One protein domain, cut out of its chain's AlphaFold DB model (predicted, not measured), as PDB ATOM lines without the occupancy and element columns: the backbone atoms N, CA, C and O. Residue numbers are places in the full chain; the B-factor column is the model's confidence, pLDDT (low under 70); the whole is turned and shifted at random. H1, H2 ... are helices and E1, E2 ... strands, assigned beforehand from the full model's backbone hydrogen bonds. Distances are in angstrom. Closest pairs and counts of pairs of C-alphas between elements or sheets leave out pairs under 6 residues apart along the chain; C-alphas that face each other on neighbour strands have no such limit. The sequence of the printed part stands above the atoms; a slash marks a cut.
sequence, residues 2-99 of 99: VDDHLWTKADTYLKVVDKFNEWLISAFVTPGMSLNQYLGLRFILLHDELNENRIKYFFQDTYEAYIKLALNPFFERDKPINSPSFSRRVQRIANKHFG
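What this domain is: This is residues 2 to 99 of the 99 residues of the protein "SJCHGC02997 protein" of Schistosoma japonicum (UniProt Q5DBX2). A small, strongly twisted sheet of three strands is covered on one face by the long helix H3, and H4 folds back along H3, clear of the sheet. The short helix H1 is over the opposite face, H2 is a short turn of helix between E2 and E3, and residues 70 to 76 stick out at the H3 end of the link to H4. The printed part has 98 residues with four named helices and three named strands, in the order H1 E1 E2 H2 E3 H3 H4; the sheet's order is E1 - E2 - E3, all antiparallel, and the class is mixed. It is compact, with a radius of gyration of the C-alphas of 13.9 A, and spans 39 by 34 by 20 A.

Where its parts are: The sheet holds E1, residues 13 to 20, 19.4 A long; E2, residues 23 to 29, 19.7 A; and E3, residues 42 to 47, 16.0 A. H3, residues 52 to 70, measures 26.3 A from C-alpha 52 at (-51.105, 3.504, 40.409) to C-alpha 70. H4, residues 84 to 98, measures 20.5 A and ends with C-alpha 98 at (-45.425, 6.028, 29.652). H1 is residues 2 to 6, with C-alpha 2 at (-40.361, -5.456, 49.979), and H2 is residues 31 to 35.

How they stand to each other: E1 and E2 form a hairpin, antiparallel at 152 degrees, with N 14 and O 27 at 2.9 A. E2, the inner strand, is antiparallel to E3 at 159 degrees, with N 45 and O 26 at 2.9 A. H3 and the sheet make two layers, a helix on one face of a sheet. H3 has a height over the sheet of 9.0 A and lies over E2 and E3, and only just not over E1, on which 2 of its C-alphas fall. It runs slantwise to the strands, at 45 degrees to E2 on the local plane; the closest C-alphas of H3 and E2 are those of Phe 59 and Phe 28, 6.7 A apart. H3 and H4 touch and form a helical hairpin, at a shallow tilt of 14 degrees, opposite ways; their closest C-alphas, of Phe 58 and His 97, are 6.3 A apart. H4 is not on the sheet. H1 is on the opposite face from H3, only just over E2, with 3 of its 5 C-alphas on that strand; its height is 9.0 A. H2 is not on the sheet, and is close but not clearly touching H1, with the C-alphas of Ser 34 and Leu 6 at 6.8 A. Every O i to N i+4 pair is within hydrogen-bond range in H1, H3 and H4; in H2 0 of 1 is, beside 2 of 2 O i to N i+3 pairs.

The domain as a whole: The two C-alphas farthest apart, of Asn 21 and Pro 73, are 41.6 A apart. The printed part has no cut. The link from H3 to H4, residues 71 to 83, is long. The mean pLDDT of the printed part is 84.7, and residues 2 to 10 and 32 to 39 are under 70.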
ATOM      1  N   VAL A   2     -39.498  -4.614  50.841       59.47
ATOM      2  CA  VAL A   2     -40.361  -5.456  49.979       59.47
ATOM      3  C   VAL A   2     -40.798  -6.731  50.708       59.47
ATOM      4  O   VAL A   2     -41.989  -7.021  50.744       59.47
ATOM      5  N   ASP A   3     -39.854  -7.427  51.354       62.25
ATOM      6  CA  ASP A   3     -40.093  -8.658  52.129       62.25
ATOM      7  C   ASP A   3     -41.163  -8.502  53.219       62.25
ATOM      8  O   ASP A   3     -41.989  -9.390  53.393       62.25
ATOM      9  N   ASP A   4     -41.229  -7.339  53.871       60.66
ATOM     10  CA  ASP A   4     -42.204  -7.058  54.937       60.66
ATOM     11  C   ASP A   4     -43.648  -6.962  54.402       60.66
ATOM     12  O   ASP A   4     -44.616  -7.293  55.088       60.66
ATOM     13  N   HIS A   5     -43.811  -6.540  53.143       57.56
ATOM     14  CA  HIS A   5     -45.121  -6.381  52.507       57.56
ATOM     15  C   HIS A   5     -45.671  -7.686  51.915       57.56
ATOM     16  O   HIS A   5     -46.887  -7.817  51.761       57.56
ATOM     17  N   LEU A   6     -44.804  -8.655  51.616       58.12
ATOM     18  CA  LEU A   6     -45.166  -9.927  50.980       58.12
ATOM     19  C   LEU A   6     -45.971 -10.865  51.864       58.12
ATOM     20  O   LEU A   6     -46.895 -11.513  51.389       58.12
ATOM     21  N   TRP A   7     -45.628 -10.935  53.146       55.69
ATOM     22  CA  TRP A   7     -46.304 -11.824  54.092       55.69
ATOM     23  C   TRP A   7     -47.680 -11.304  54.515       55.69
ATOM     24  O   TRP A   7     -48.467 -12.035  55.106       55.69
ATOM     25  N   THR A   8     -47.977 -10.045  54.186       54.12
ATOM     26  CA  THR A   8     -49.160  -9.332  54.675       54.12
ATOM     27  C   THR A   8     -50.229  -9.153  53.591       54.12
ATOM     28  O   THR A   8     -51.400  -8.959  53.912       54.12
ATOM     29  N   LYS A   9     -49.861  -9.215  52.300       58.06
ATOM     30  CA  LYS A   9     -50.776  -8.986  51.171       58.06
ATOM     31  C   LYS A   9     -50.704 -10.131  50.161       58.06
ATOM     32  O   LYS A   9     -49.643 -10.429  49.632       58.06
ATOM     33  N   ALA A  10     -51.862 -10.711  49.842       65.00
ATOM     34  CA  ALA A  10     -52.013 -11.718  48.783       65.00
ATOM     35  C   ALA A  10     -51.952 -11.122  47.359       65.00
ATOM     36  O   ALA A  10     -51.990 -11.857  46.373       65.00
ATOM     37  N   ASP A  11     -51.881  -9.794  47.244       73.56
ATOM     38  CA  ASP A  11     -51.790  -9.098  45.966       73.56
ATOM     39  C   ASP A  11     -50.366  -9.124  45.400       73.56
ATOM     40  O   ASP A  11     -49.380  -8.882  46.093       73.56
ATOM     41  N   THR A  12     -50.271  -9.335  44.089       82.12
ATOM     42  CA  THR A  12     -49.004  -9.312  43.343       82.12
ATOM     43  C   THR A  12     -48.445  -7.902  43.154       82.12
ATOM     44  O   THR A  12     -47.248  -7.732  42.955       82.12
ATOM     45  N   TYR A  13     -49.284  -6.868  43.230       86.44
ATOM     46  CA  TYR A  13     -48.854  -5.474  43.144       86.44
ATOM     47  C   TYR A  13     -48.777  -4.852  44.540       86.44
ATOM     48  O   TYR A  13     -49.799  -4.680  45.203       86.44
ATOM     49  N   LEU A  14     -47.571  -4.475  44.968       85.88
ATOM     50  CA  LEU A  14     -47.316  -3.939  46.308       85.88
ATOM     51  C   LEU A  14     -47.473  -2.416  46.395       85.88
ATOM     52  O   LEU A  14     -47.355  -1.867  47.489       85.88
ATOM     53  N   LYS A  15     -47.802  -1.751  45.277       89.62
ATOM     54  CA  LYS A  15     -47.843  -0.285  45.152       89.62
ATOM     55  C   LYS A  15     -46.477   0.333  45.462       89.62
ATOM     56  O   LYS A  15     -45.452  -0.326  45.276       89.62
ATOM     57  N   VAL A  16     -46.473   1.592  45.899       89.38
ATOM     58  CA  VAL A  16     -45.280   2.295  46.366       89.38
ATOM     59  C   VAL A  16     -44.815   1.660  47.675       89.38
ATOM     60  O   VAL A  16     -45.527   1.698  48.678       89.38
ATOM     61  N   VAL A  17     -43.627   1.065  47.646       89.88
ATOM     62  CA  VAL A  17     -42.981   0.429  48.803       89.88
ATOM     63  C   VAL A  17     -41.947   1.335  49.466       89.88
ATOM     64  O   VAL A  17     -41.595   1.089  50.615       89.88
ATOM     65  N   ASP A  18     -41.460   2.354  48.753       90.06
ATOM     66  CA  ASP A  18     -40.502   3.333  49.266       90.06
ATOM     67  C   ASP A  18     -40.537   4.638  48.444       90.06
ATOM     68  O   ASP A  18     -41.088   4.682  47.339       90.06
ATOM     69  N   LYS A  19     -39.954   5.710  48.982       91.44
ATOM     70  CA  LYS A  19     -39.834   7.016  48.330       91.44
ATOM     71  C   LYS A  19     -38.477   7.644  48.635       91.44
ATOM     72  O   LYS A  19     -38.106   7.803  49.793       91.44
ATOM     73  N   PHE A  20     -37.798   8.108  47.589       90.44
ATOM     74  CA  PHE A  20     -36.539   8.837  47.695       90.44
ATOM     75  C   PHE A  20     -36.599  10.137  46.883       90.44
ATOM     76  O   PHE A  20     -36.645  10.110  45.655       90.44
ATOM     77  N   ASN A  21     -36.593  11.287  47.567       91.88
ATOM     78  CA  ASN A  21     -36.836  12.614  46.975       91.88
ATOM     79  C   ASN A  21     -38.173  12.668  46.206       91.88
ATOM     80  O   ASN A  21     -39.215  12.329  46.773       91.88
ATOM     81  N   GLU A  22     -38.170  13.104  44.944       89.69
ATOM     82  CA  GLU A  22     -39.346  13.043  44.068       89.69
ATOM     83  C   GLU A  22     -39.665  11.636  43.535       89.69
ATOM     84  O   GLU A  22     -40.770  11.418  43.043       89.69
ATOM     85  N   TRP A  23     -38.754  10.669  43.667       92.25
ATOM     86  CA  TRP A  23     -38.920   9.350  43.066       92.25
ATOM     87  C   TRP A  23     -39.671   8.384  43.978       92.25
ATOM     88  O   TRP A  23     -39.294   8.135  45.126       92.25
ATOM     89  N   LEU A  24     -40.724   7.792  43.429       92.88
ATOM     90  CA  LEU A  24     -41.494   6.715  44.027       92.88
ATOM     91  C   LEU A  24     -40.935   5.372  43.558       92.88
ATOM     92  O   LEU A  24     -40.608   5.187  42.383       92.88
ATOM     93  N   ILE A  25     -40.837   4.425  44.484       93.50
ATOM     94  CA  ILE A  25     -40.385   3.064  44.212       93.50
ATOM     95  C   ILE A  25     -41.594   2.153  44.356       93.50
ATOM     96  O   ILE A  25     -42.040   1.873  45.469       93.50
ATOM     97  N   SER A  26     -42.119   1.677  43.229       92.56
ATOM     98  CA  SER A  26     -43.200   0.691  43.209       92.56
ATOM     99  C   SER A  26     -42.669  -0.714  42.969       92.56
ATOM    100  O   SER A  26     -41.742  -0.912  42.181       92.56
ATOM    101  N   ALA A  27     -43.285  -1.701  43.622       91.56
ATOM    102  CA  ALA A  27     -42.891  -3.099  43.489       91.56
ATOM    103  C   ALA A  27     -44.046  -4.007  43.050       91.56
ATOM    104  O   ALA A  27     -45.201  -3.846  43.452       91.56
ATOM    105  N   PHE A  28     -43.701  -5.010  42.250       90.38
ATOM    106  CA  PHE A  28     -44.575  -6.107  41.859       90.38
ATOM    107  C   PHE A  28     -43.859  -7.433  42.102       90.38
ATOM    108  O   PHE A  28     -42.695  -7.603  41.744       90.38
ATOM    109  N   VAL A  29     -44.555  -8.375  42.719       87.94
ATOM    110  CA  VAL A  29     -44.036  -9.680  43.115       87.94
ATOM    111  C   VAL A  29     -44.845 -10.775  42.446       87.94
ATOM    112  O   VAL A  29     -46.068 -10.699  42.328       87.94
ATOM    113  N   THR A  30     -44.158 -11.806  41.971       81.69
ATOM    114  CA  THR A  30     -44.835 -12.919  41.306       81.69
ATOM    115  C   THR A  30     -45.457 -13.870  42.332       81.69
ATOM    116  O   THR A  30     -44.918 -14.026  43.428       81.69
ATOM    117  N   PRO A  31     -46.561 -14.570  41.994       74.31
ATOM    118  CA  PRO A  31     -47.217 -15.501  42.917       74.31
ATOM    119  C   PRO A  31     -46.285 -16.584  43.479       74.31
ATOM    120  O   PRO A  31     -46.431 -16.992  44.628       74.31
ATOM    121  N   GLY A  32     -45.280 -17.012  42.701       68.44
ATOM    122  CA  GLY A  32     -44.267 -17.975  43.148       68.44
ATOM    123  C   GLY A  32     -43.477 -17.507  44.373       68.44
ATOM    124  O   GLY A  32     -43.046 -18.337  45.167       68.44
ATOM    125  N   MET A  33     -43.365 -16.191  44.577       67.44
ATOM    126  CA  MET A  33     -42.686 -15.616  45.733       67.44
ATOM    127  C   MET A  33     -43.460 -15.796  47.039       67.44
ATOM    128  O   MET A  33     -42.840 -15.947  48.086       67.44
ATOM    129  N   SER A  34     -44.795 -15.816  46.974       61.88
ATOM    130  CA  SER A  34     -45.658 -16.081  48.133       61.88
ATOM    131  C   SER A  34     -45.539 -17.535  48.609       61.88
ATOM    132  O   SER A  34     -45.692 -17.815  49.793       61.88
ATOM    133  N   LEU A  35     -45.213 -18.459  47.696       62.09
ATOM    134  CA  LEU A  35     -45.029 -19.875  48.011       62.09
ATOM    135  C   LEU A  35     -43.602 -20.189  48.491       62.09
ATOM    136  O   LEU A  35     -43.421 -21.003  49.394       62.09
ATOM    137  N   ASN A  36     -42.580 -19.583  47.874       62.62
ATOM    138  CA  ASN A  36     -41.176 -19.793  48.229       62.62
ATOM    139  C   ASN A  36     -40.316 -18.579  47.828       62.62
ATOM    140  O   ASN A  36     -40.247 -18.221  46.649       62.62
ATOM    141  N   GLN A  37     -39.592 -17.987  48.789       59.81
ATOM    142  CA  GLN A  37     -38.782 -16.784  48.550       59.81
ATOM    143  C   GLN A  37     -37.687 -16.977  47.486       59.81
ATOM    144  O   GLN A  37     -37.285 -16.007  46.851       59.81
ATOM    145  N   TYR A  38     -37.212 -18.211  47.285       59.69
ATOM    146  CA  TYR A  38     -36.162 -18.559  46.323       59.69
ATOM    147  C   TYR A  38     -36.694 -18.758  44.895       59.69
ATOM    148  O   TYR A  38     -35.913 -18.844  43.957       59.69
ATOM    149  N   LEU A  39     -38.017 -18.832  44.716       65.06
ATOM    150  CA  LEU A  39     -38.679 -18.993  43.412       65.06
ATOM    151  C   LEU A  39     -39.386 -17.712  42.946       65.06
ATOM    152  O   LEU A  39     -40.053 -17.695  41.908       65.06
ATOM    153  N   GLY A  40     -39.268 -16.647  43.735       72.88
ATOM    154  CA  GLY A  40     -39.974 -15.398  43.542       72.88
ATOM    155  C   GLY A  40     -39.209 -14.379  42.718       72.88
ATOM    156  O   GLY A  40     -38.031 -14.128  42.956       72.88
ATOM    157  N   LEU A  41     -39.904 -13.733  41.786       82.69
ATOM    158  CA  LEU A  41     -39.359 -12.614  41.026       82.69
ATOM    159  C   LEU A  41     -39.940 -11.312  41.548       82.69
ATOM    160  O   LEU A  41     -41.121 -11.233  41.902       82.69
ATOM    161  N   ARG A  42     -39.092 -10.287  41.546       87.50
ATOM    162  CA  ARG A  42     -39.413  -8.941  42.009       87.50
ATOM    163  C   ARG A  42     -39.192  -7.984  40.858       87.50
ATOM    164  O   ARG A  42     -38.078  -7.874  40.352       87.50
ATOM    165  N   PHE A  43     -40.241  -7.290  40.456       91.56
ATOM    166  CA  PHE A  43     -40.119  -6.133  39.589       91.56
ATOM    167  C   PHE A  43     -40.138  -4.882  40.447       91.56
ATOM    168  O   PHE A  43     -40.994  -4.727  41.316       91.56
ATOM    169  N   ILE A  44     -39.175  -4.006  40.196       92.81
ATOM    170  CA  ILE A  44     -39.029  -2.724  40.873       92.81
ATOM    171  C   ILE A  44     -39.052  -1.661  39.785       92.81
ATOM    172  O   ILE A  44     -38.332  -1.780  38.792       92.81
ATOM    173  N   LEU A  45     -39.891  -0.647  39.964       93.69
ATOM    174  CA  LEU A  45     -39.983   0.497  39.070       93.69
ATOM    175  C   LEU A  45     -39.770   1.771  39.874       93.69
ATOM    176  O   LEU A  45     -40.482   2.021  40.845       93.69
ATOM    177  N   LEU A  46     -38.813   2.576  39.424       94.19
ATOM    178  CA  LEU A  46     -38.648   3.954  39.854       94.19
ATOM    179  C   LEU A  46     -39.479   4.847  38.928       94.19
ATOM    180  O   LEU A  46     -39.340   4.744  37.709       94.19
ATOM    181  N   HIS A  47     -40.347   5.683  39.484       92.06
ATOM    182  CA  HIS A  47     -41.199   6.591  38.715       92.06
ATOM    183  C   HIS A  47     -41.591   7.820  39.545       92.06
ATOM    184  O   HIS A  47     -41.488   7.814  40.766       92.06
ATOM    185  N   ASP A  48     -42.068   8.866  38.888       90.81
ATOM    186  CA  ASP A  48     -42.642  10.083  39.481       90.81
ATOM    187  C   ASP A  48     -44.180  10.151  39.321       90.81
ATOM    188  O   ASP A  48     -44.849  10.986  39.926       90.81
ATOM    189  N   GLU A  49     -44.759   9.231  38.543       85.81
ATOM    190  CA  GLU A  49     -46.198   9.127  38.278       85.81
ATOM    191  C   GLU A  49     -47.000   8.685  39.519       85.81
ATOM    192  O   GLU A  49     -46.652   7.716  40.192       85.81
ATOM    193  N   LEU A  50     -48.128   9.350  39.785       82.31
ATOM    194  CA  LEU A  50     -49.027   9.027  40.903       82.31
ATOM    195  C   LEU A  50     -50.144   8.054  40.499       82.31
ATOM    196  O   LEU A  50     -50.820   7.481  41.356       82.31
ATOM    197  N   ASN A  51     -50.360   7.851  39.199       89.19
ATOM    198  CA  ASN A  51     -51.374   6.938  38.691       89.19
ATOM    199  C   ASN A  51     -50.988   5.458  38.884       89.19
ATOM    200  O   ASN A  51     -50.452   4.801  37.987       89.19
ATOM    201  N   GLU A  52     -51.352   4.906  40.044       88.06
ATOM    202  CA  GLU A  52     -51.105   3.504  40.409       88.06
ATOM    203  C   GLU A  52     -51.650   2.492  39.385       88.06
ATOM    204  O   GLU A  52     -51.061   1.425  39.206       88.06
ATOM    205  N   ASN A  53     -52.758   2.801  38.699       90.75
ATOM    206  CA  ASN A  53     -53.376   1.878  37.743       90.75
ATOM    207  C   ASN A  53     -52.510   1.693  36.493       90.75
ATOM    208  O   ASN A  53     -52.341   0.570  36.024       90.75
ATOM    209  N   ARG A  54     -51.926   2.782  35.977       92.69
ATOM    210  CA  ARG A  54     -51.007   2.749  34.827       92.69
ATOM    211  C   ARG A  54     -49.787   1.879  35.141       92.69
ATOM    212  O   ARG A  54     -49.446   0.986  34.370       92.69
ATOM    213  N   ILE A  55     -49.194   2.081  36.318       93.88
ATOM    214  CA  ILE A  55     -48.038   1.312  36.803       93.88
ATOM    215  C   ILE A  55     -48.397  -0.167  36.990       93.88
ATOM    216  O   ILE A  55     -47.659  -1.049  36.547       93.88
ATOM    217  N   LYS A  56     -49.566  -0.458  37.575       92.19
ATOM    218  CA  LYS A  56     -50.074  -1.827  37.722       92.19
ATOM    219  C   LYS A  56     -50.201  -2.535  36.370       92.19
ATOM    220  O   LYS A  56     -49.726  -3.663  36.239       92.19
ATOM    221  N   TYR A  57     -50.799  -1.893  35.365       93.94
ATOM    222  CA  TYR A  57     -50.932  -2.481  34.028       93.94
ATOM    223  C   TYR A  57     -49.584  -2.652  33.322       93.94
ATOM    224  O   TYR A  57     -49.368  -3.669  32.663       93.94
ATOM    225  N   PHE A  58     -48.644  -1.722  33.508       94.94
ATOM    226  CA  PHE A  58     -47.278  -1.883  33.015       94.94
ATOM    227  C   PHE A  58     -46.595  -3.128  33.607       94.94
ATOM    228  O   PHE A  58     -46.002  -3.920  32.866       94.94
ATOM    229  N   PHE A  59     -46.712  -3.343  34.923       94.31
ATOM    230  CA  PHE A  59     -46.171  -4.538  35.572       94.31
ATOM    231  C   PHE A  59     -46.834  -5.821  35.062       94.31
ATOM    232  O   PHE A  59     -46.132  -6.801  34.818       94.31
ATOM    233  N   GLN A  60     -48.152  -5.816  34.849       92.75
ATOM    234  CA  GLN A  60     -48.879  -6.969  34.309       92.75
ATOM    235  C   GLN A  60     -48.444  -7.320  32.877       92.75
ATOM    236  O   GLN A  60     -48.100  -8.473  32.617       92.75
ATOM    237  N   ASP A  61     -48.379  -6.337  31.974       94.44
ATOM    238  CA  ASP A  61     -47.933  -6.547  30.587       94.44
ATOM    239  C   ASP A  61     -46.467  -7.034  30.545       94.44
ATOM    240  O   ASP A  61     -46.100  -7.917  29.760       94.44
ATOM    241  N   THR A  62     -45.614  -6.488  31.418       94.19
ATOM    242  CA  THR A  62     -44.204  -6.899  31.546       94.19
ATOM    243  C   THR A  62     -44.077  -8.315  32.103       94.19
ATOM    244  O   THR A  62     -43.264  -9.104  31.615       94.19
ATOM    245  N   TYR A  63     -44.909  -8.672  33.084       91.94
ATOM    246  CA  TYR A  63     -44.958 -10.015  33.649       91.94
ATOM    247  C   TYR A  63     -45.362 -11.055  32.601       91.94
ATOM    248  O   TYR A  63     -44.725 -12.101  32.498       91.94
ATOM    249  N   GLU A  64     -46.356 -10.753  31.765       91.94
ATOM    250  CA  GLU A  64     -46.762 -11.640  30.673       91.94
ATOM    251  C   GLU A  64     -45.620 -11.862  29.666       91.94
ATOM    252  O   GLU A  64     -45.378 -12.986  29.212       91.94
ATOM    253  N   ALA A  65     -44.872 -10.804  29.336       92.50
ATOM    254  CA  ALA A  65     -43.686 -10.916  28.490       92.50
ATOM    255  C   ALA A  65     -42.595 -11.783  29.143       92.50
ATOM    256  O   ALA A  65     -41.959 -12.583  28.453       92.50
ATOM    257  N   TYR A  66     -42.399 -11.654  30.459       91.19
ATOM    258  CA  TYR A  66     -41.448 -12.467  31.212       91.19
ATOM    259  C   TYR A  66     -41.859 -13.943  31.250       91.19
ATOM    260  O   TYR A  66     -41.018 -14.802  31.006       91.19
ATOM    261  N   ILE A  67     -43.140 -14.266  31.477       89.75
ATOM    262  CA  ILE A  67     -43.622 -15.658  31.480       89.75
ATOM    263  C   ILE A  67     -43.273 -16.350  30.159       89.75
ATOM    264  O   ILE A  67     -42.756 -17.464  30.163       89.75
ATOM    265  N   LYS A  68     -43.489 -15.678  29.023       90.75
ATOM    266  CA  LYS A  68     -43.164 -16.232  27.695       90.75
ATOM    267  C   LYS A  68     -41.674 -16.532  27.535       90.75
ATOM    268  O   LYS A  68     -41.322 -17.508  26.880       90.75
ATOM    269  N   LEU A  69     -40.810 -15.716  28.138       89.88
ATOM    270  CA  LEU A  69     -39.374 -15.979  28.188       89.88
ATOM    271  C   LEU A  69     -39.055 -17.155  29.123       89.88
ATOM    272  O   LEU A  69     -38.284 -18.029  28.747       89.88
ATOM    273  N   ALA A  70     -39.678 -17.204  30.300       87.06
ATOM    274  CA  ALA A  70     -39.448 -18.230  31.313       87.06
ATOM    275  C   ALA A  70     -39.979 -19.623  30.937       87.06
ATOM    276  O   ALA A  70     -39.533 -20.618  31.504       87.06
ATOM    277  N   LEU A  71     -40.917 -19.701  29.988       87.25
ATOM    278  CA  LEU A  71     -41.386 -20.954  29.389       87.25
ATOM    279  C   LEU A  71     -40.383 -21.557  28.396       87.25
ATOM    280  O   LEU A  71     -40.550 -22.702  27.983       87.25
ATOM    281  N   ASN A  72     -39.348 -20.814  28.001       88.50
ATOM    282  CA  ASN A  72     -38.279 -21.365  27.184       88.50
ATOM    283  C   ASN A  72     -37.425 -22.326  28.038       88.50
ATOM    284  O   ASN A  72     -36.837 -21.877  29.022       88.50
ATOM    285  N   PRO A  73     -37.290 -23.616  27.670       88.69
ATOM    286  CA  PRO A  73     -36.506 -24.585  28.442       88.69
ATOM    287  C   PRO A  73     -35.007 -24.255  28.508       88.69
ATOM    288  O   PRO A  73     -34.305 -24.784  29.363       88.69
ATOM    289  N   PHE A  74     -34.512 -23.373  27.634       87.94
ATOM    290  CA  PHE A  74     -33.126 -22.893  27.630       87.94
ATOM    291  C   PHE A  74     -32.933 -21.594  28.424       87.94
ATOM    292  O   PHE A  74     -31.838 -21.031  28.428       87.94
ATOM    293  N   PHE A  75     -33.988 -21.070  29.051       86.25
ATOM    294  CA  PHE A  75     -33.894 -19.867  29.862       86.25
ATOM    295  C   PHE A  75     -33.506 -20.208  31.302       86.25
ATOM    296  O   PHE A  75     -34.256 -20.842  32.044       86.25
ATOM    297  N   GLU A  76     -32.336 -19.732  31.710       85.31
ATOM    298  CA  GLU A  76     -31.859 -19.847  33.083       85.31
ATOM    299  C   GLU A  76     -32.362 -18.660  33.912       85.31
ATOM    300  O   GLU A  76     -31.988 -17.515  33.660       85.31
ATOM    301  N   ARG A  77     -33.217 -18.932  34.904       79.62
ATOM    302  CA  ARG A  77     -33.905 -17.896  35.698       79.62
ATOM    303  C   ARG A  77     -32.964 -17.041  36.546       79.62
ATOM    304  O   ARG A  77     -33.260 -15.870  36.758       79.62
ATOM    305  N   ASP A  78     -31.840 -17.613  36.970       80.69
ATOM    306  CA  ASP A  78     -30.854 -16.958  37.837       80.69
ATOM    307  C   ASP A  78     -29.792 -16.174  37.050       80.69
ATOM    308  O   ASP A  78     -28.873 -15.594  37.630       80.69
ATOM    309  N   LYS A  79     -29.896 -16.148  35.714       86.19
ATOM    310  CA  LYS A  79     -28.983 -15.415  34.835       86.19
ATOM    311  C   LYS A  79     -29.614 -14.121  34.313       86.19
ATOM    312  O   LYS A  79     -30.834 -14.035  34.153       86.19
ATOM    313  N   PRO A  80     -28.793 -13.100  33.996       88.06
ATOM    314  CA  PRO A  80     -29.287 -11.868  33.397       88.06
ATOM    315  C   PRO A  80     -29.973 -12.134  32.050       88.06
ATOM    316  O   PRO A  80     -29.497 -12.914  31.218       88.06
ATOM    317  N   ILE A  81     -31.094 -11.449  31.814       88.75
ATOM    318  CA  ILE A  81     -31.851 -11.556  30.565       88.75
ATOM    319  C   ILE A  81     -31.111 -10.797  29.455       88.75
ATOM    320  O   ILE A  81     -31.251  -9.586  29.323       88.75
ATOM    321  N   ASN A  82     -30.391 -11.518  28.595       88.62
ATOM    322  CA  ASN A  82     -29.634 -10.931  27.477       88.62
ATOM    323  C   ASN A  82     -30.393 -10.933  26.136       88.62
ATOM    324  O   ASN A  82     -29.797 -10.758  25.077       88.62
ATOM    325  N   SER A  83     -31.712 -11.154  26.144       90.12
ATOM    326  CA  SER A  83     -32.509 -11.267  24.914       90.12
ATOM    327  C   SER A  83     -32.828  -9.888  24.302       90.12
ATOM    328  O   SER A  83     -33.583  -9.105  24.899       90.12
ATOM    329  N   PRO A  84     -32.364  -9.586  23.068       92.12
ATOM    330  CA  PRO A  84     -32.687  -8.323  22.396       92.12
ATOM    331  C   PRO A  84     -34.172  -8.212  22.036       92.12
ATOM    332  O   PRO A  84     -34.734  -7.117  21.979       92.12
ATOM    333  N   SER A  85     -34.820  -9.348  21.771       91.50
ATOM    334  CA  SER A  85     -36.250  -9.418  21.456       91.50
ATOM    335  C   SER A  85     -37.106  -9.105  22.680       91.50
ATOM    336  O   SER A  85     -38.090  -8.374  22.558       91.50
ATOM    337  N   PHE A  86     -36.706  -9.604  23.858       93.00
ATOM    338  CA  PHE A  86     -37.355  -9.274  25.127       93.00
ATOM    339  C   PHE A  86     -37.213  -7.782  25.439       93.00
ATOM    340  O   PHE A  86     -38.215  -7.106  25.653       93.00
ATOM    341  N   SER A  87     -35.996  -7.242  25.332       93.38
ATOM    342  CA  SER A  87     -35.722  -5.817  25.572       93.38
ATOM    343  C   SER A  87     -36.575  -4.907  24.678       93.38
ATOM    344  O   SER A  87     -37.263  -4.011  25.163       93.38
ATOM    345  N   ARG A  88     -36.648  -5.204  23.370       95.69
ATOM    346  CA  ARG A  88     -37.525  -4.485  22.424       95.69
ATOM    347  C   ARG A  88     -39.016  -4.640  22.726       95.69
ATOM    348  O   ARG A  88     -39.816  -3.809  22.294       95.69
ATOM    349  N   ARG A  89     -39.433  -5.733  23.369       95.12
ATOM    350  CA  ARG A  89     -40.829  -5.943  23.773       95.12
ATOM    351  C   ARG A  89     -41.161  -5.086  24.990       95.12
ATOM    352  O   ARG A  89     -42.164  -4.384  24.944       95.12
ATOM    353  N   VAL A  90     -40.300  -5.087  26.008       95.00
ATOM    354  CA  VAL A  90     -40.461  -4.262  27.216       95.00
ATOM    355  C   VAL A  90     -40.431  -2.775  26.871       95.00
ATOM    356  O   VAL A  90     -41.305  -2.049  27.321       95.00
ATOM    357  N   GLN A  91     -39.533  -2.324  25.989       95.06
ATOM    358  CA  GLN A  91     -39.532  -0.931  25.516       95.06
ATOM    359  C   GLN A  91     -40.850  -0.529  24.841       95.06
ATOM    360  O   GLN A  91     -41.370   0.552  25.090       95.06
ATOM    361  N   ARG A  92     -41.443  -1.404  24.018       95.81
ATOM    362  CA  ARG A  92     -42.760  -1.134  23.415       95.81
ATOM    363  C   ARG A  92     -43.872  -1.046  24.457       95.81
ATOM    364  O   ARG A  92     -44.766  -0.221  24.310       95.81
ATOM    365  N   ILE A  93     -43.824  -1.890  25.486       96.06
ATOM    366  CA  ILE A  93     -44.762  -1.839  26.615       96.06
ATOM    367  C   ILE A  93     -44.566  -0.529  27.390       96.06
ATOM    368  O   ILE A  93     -45.547   0.144  27.689       96.06
ATOM    369  N   ALA A  94     -43.321  -0.123  27.643       93.94
ATOM    370  CA  ALA A  94     -43.007   1.144  28.292       93.94
ATOM    371  C   ALA A  94     -43.554   2.331  27.492       93.94
ATOM    372  O   ALA A  94     -44.277   3.138  28.054       93.94
ATOM    373  N   ASN A  95     -43.334   2.385  26.176       94.31
ATOM    374  CA  ASN A  95     -43.876   3.456  25.330       94.31
ATOM    375  C   ASN A  95     -45.412   3.458  25.285       94.31
ATOM    376  O   ASN A  95     -46.021   4.511  25.198       94.31
ATOM    377  N   LYS A  96     -46.060   2.289  25.356       94.69
ATOM    378  CA  LYS A  96     -47.527   2.195  25.429       94.69
ATOM    379  C   LYS A  96     -48.077   2.794  26.729       94.69
ATOM    380  O   LYS A  96     -49.170   3.350  26.718       94.69
ATOM    381  N   HIS A  97     -47.362   2.621  27.843       91.81
ATOM    382  CA  HIS A  97     -47.833   3.029  29.169       91.81
ATOM    383  C   HIS A  97     -47.284   4.372  29.638       91.81
ATOM    384  O   HIS A  97     -47.955   5.010  30.431       91.81
ATOM    385  N   PHE A  98     -46.118   4.818  29.179       89.19
ATOM    386  CA  PHE A  98     -45.425   6.028  29.652       89.19
ATOM    387  C   PHE A  98     -44.947   6.953  28.524       89.19
ATOM    388  O   PHE A  98     -44.407   8.016  28.821       89.19
ATOM    389  N   GLY A  99     -45.080   6.532  27.261       80.31
ATOM    390  CA  GLY A  99     -44.748   7.349  26.091       80.31
ATOM    391  C   GLY A  99     -45.906   8.203  25.601       80.31
ATOM    392  O   GLY A  99     -47.013   8.123  26.184       80.31
TER     393      GLY A  99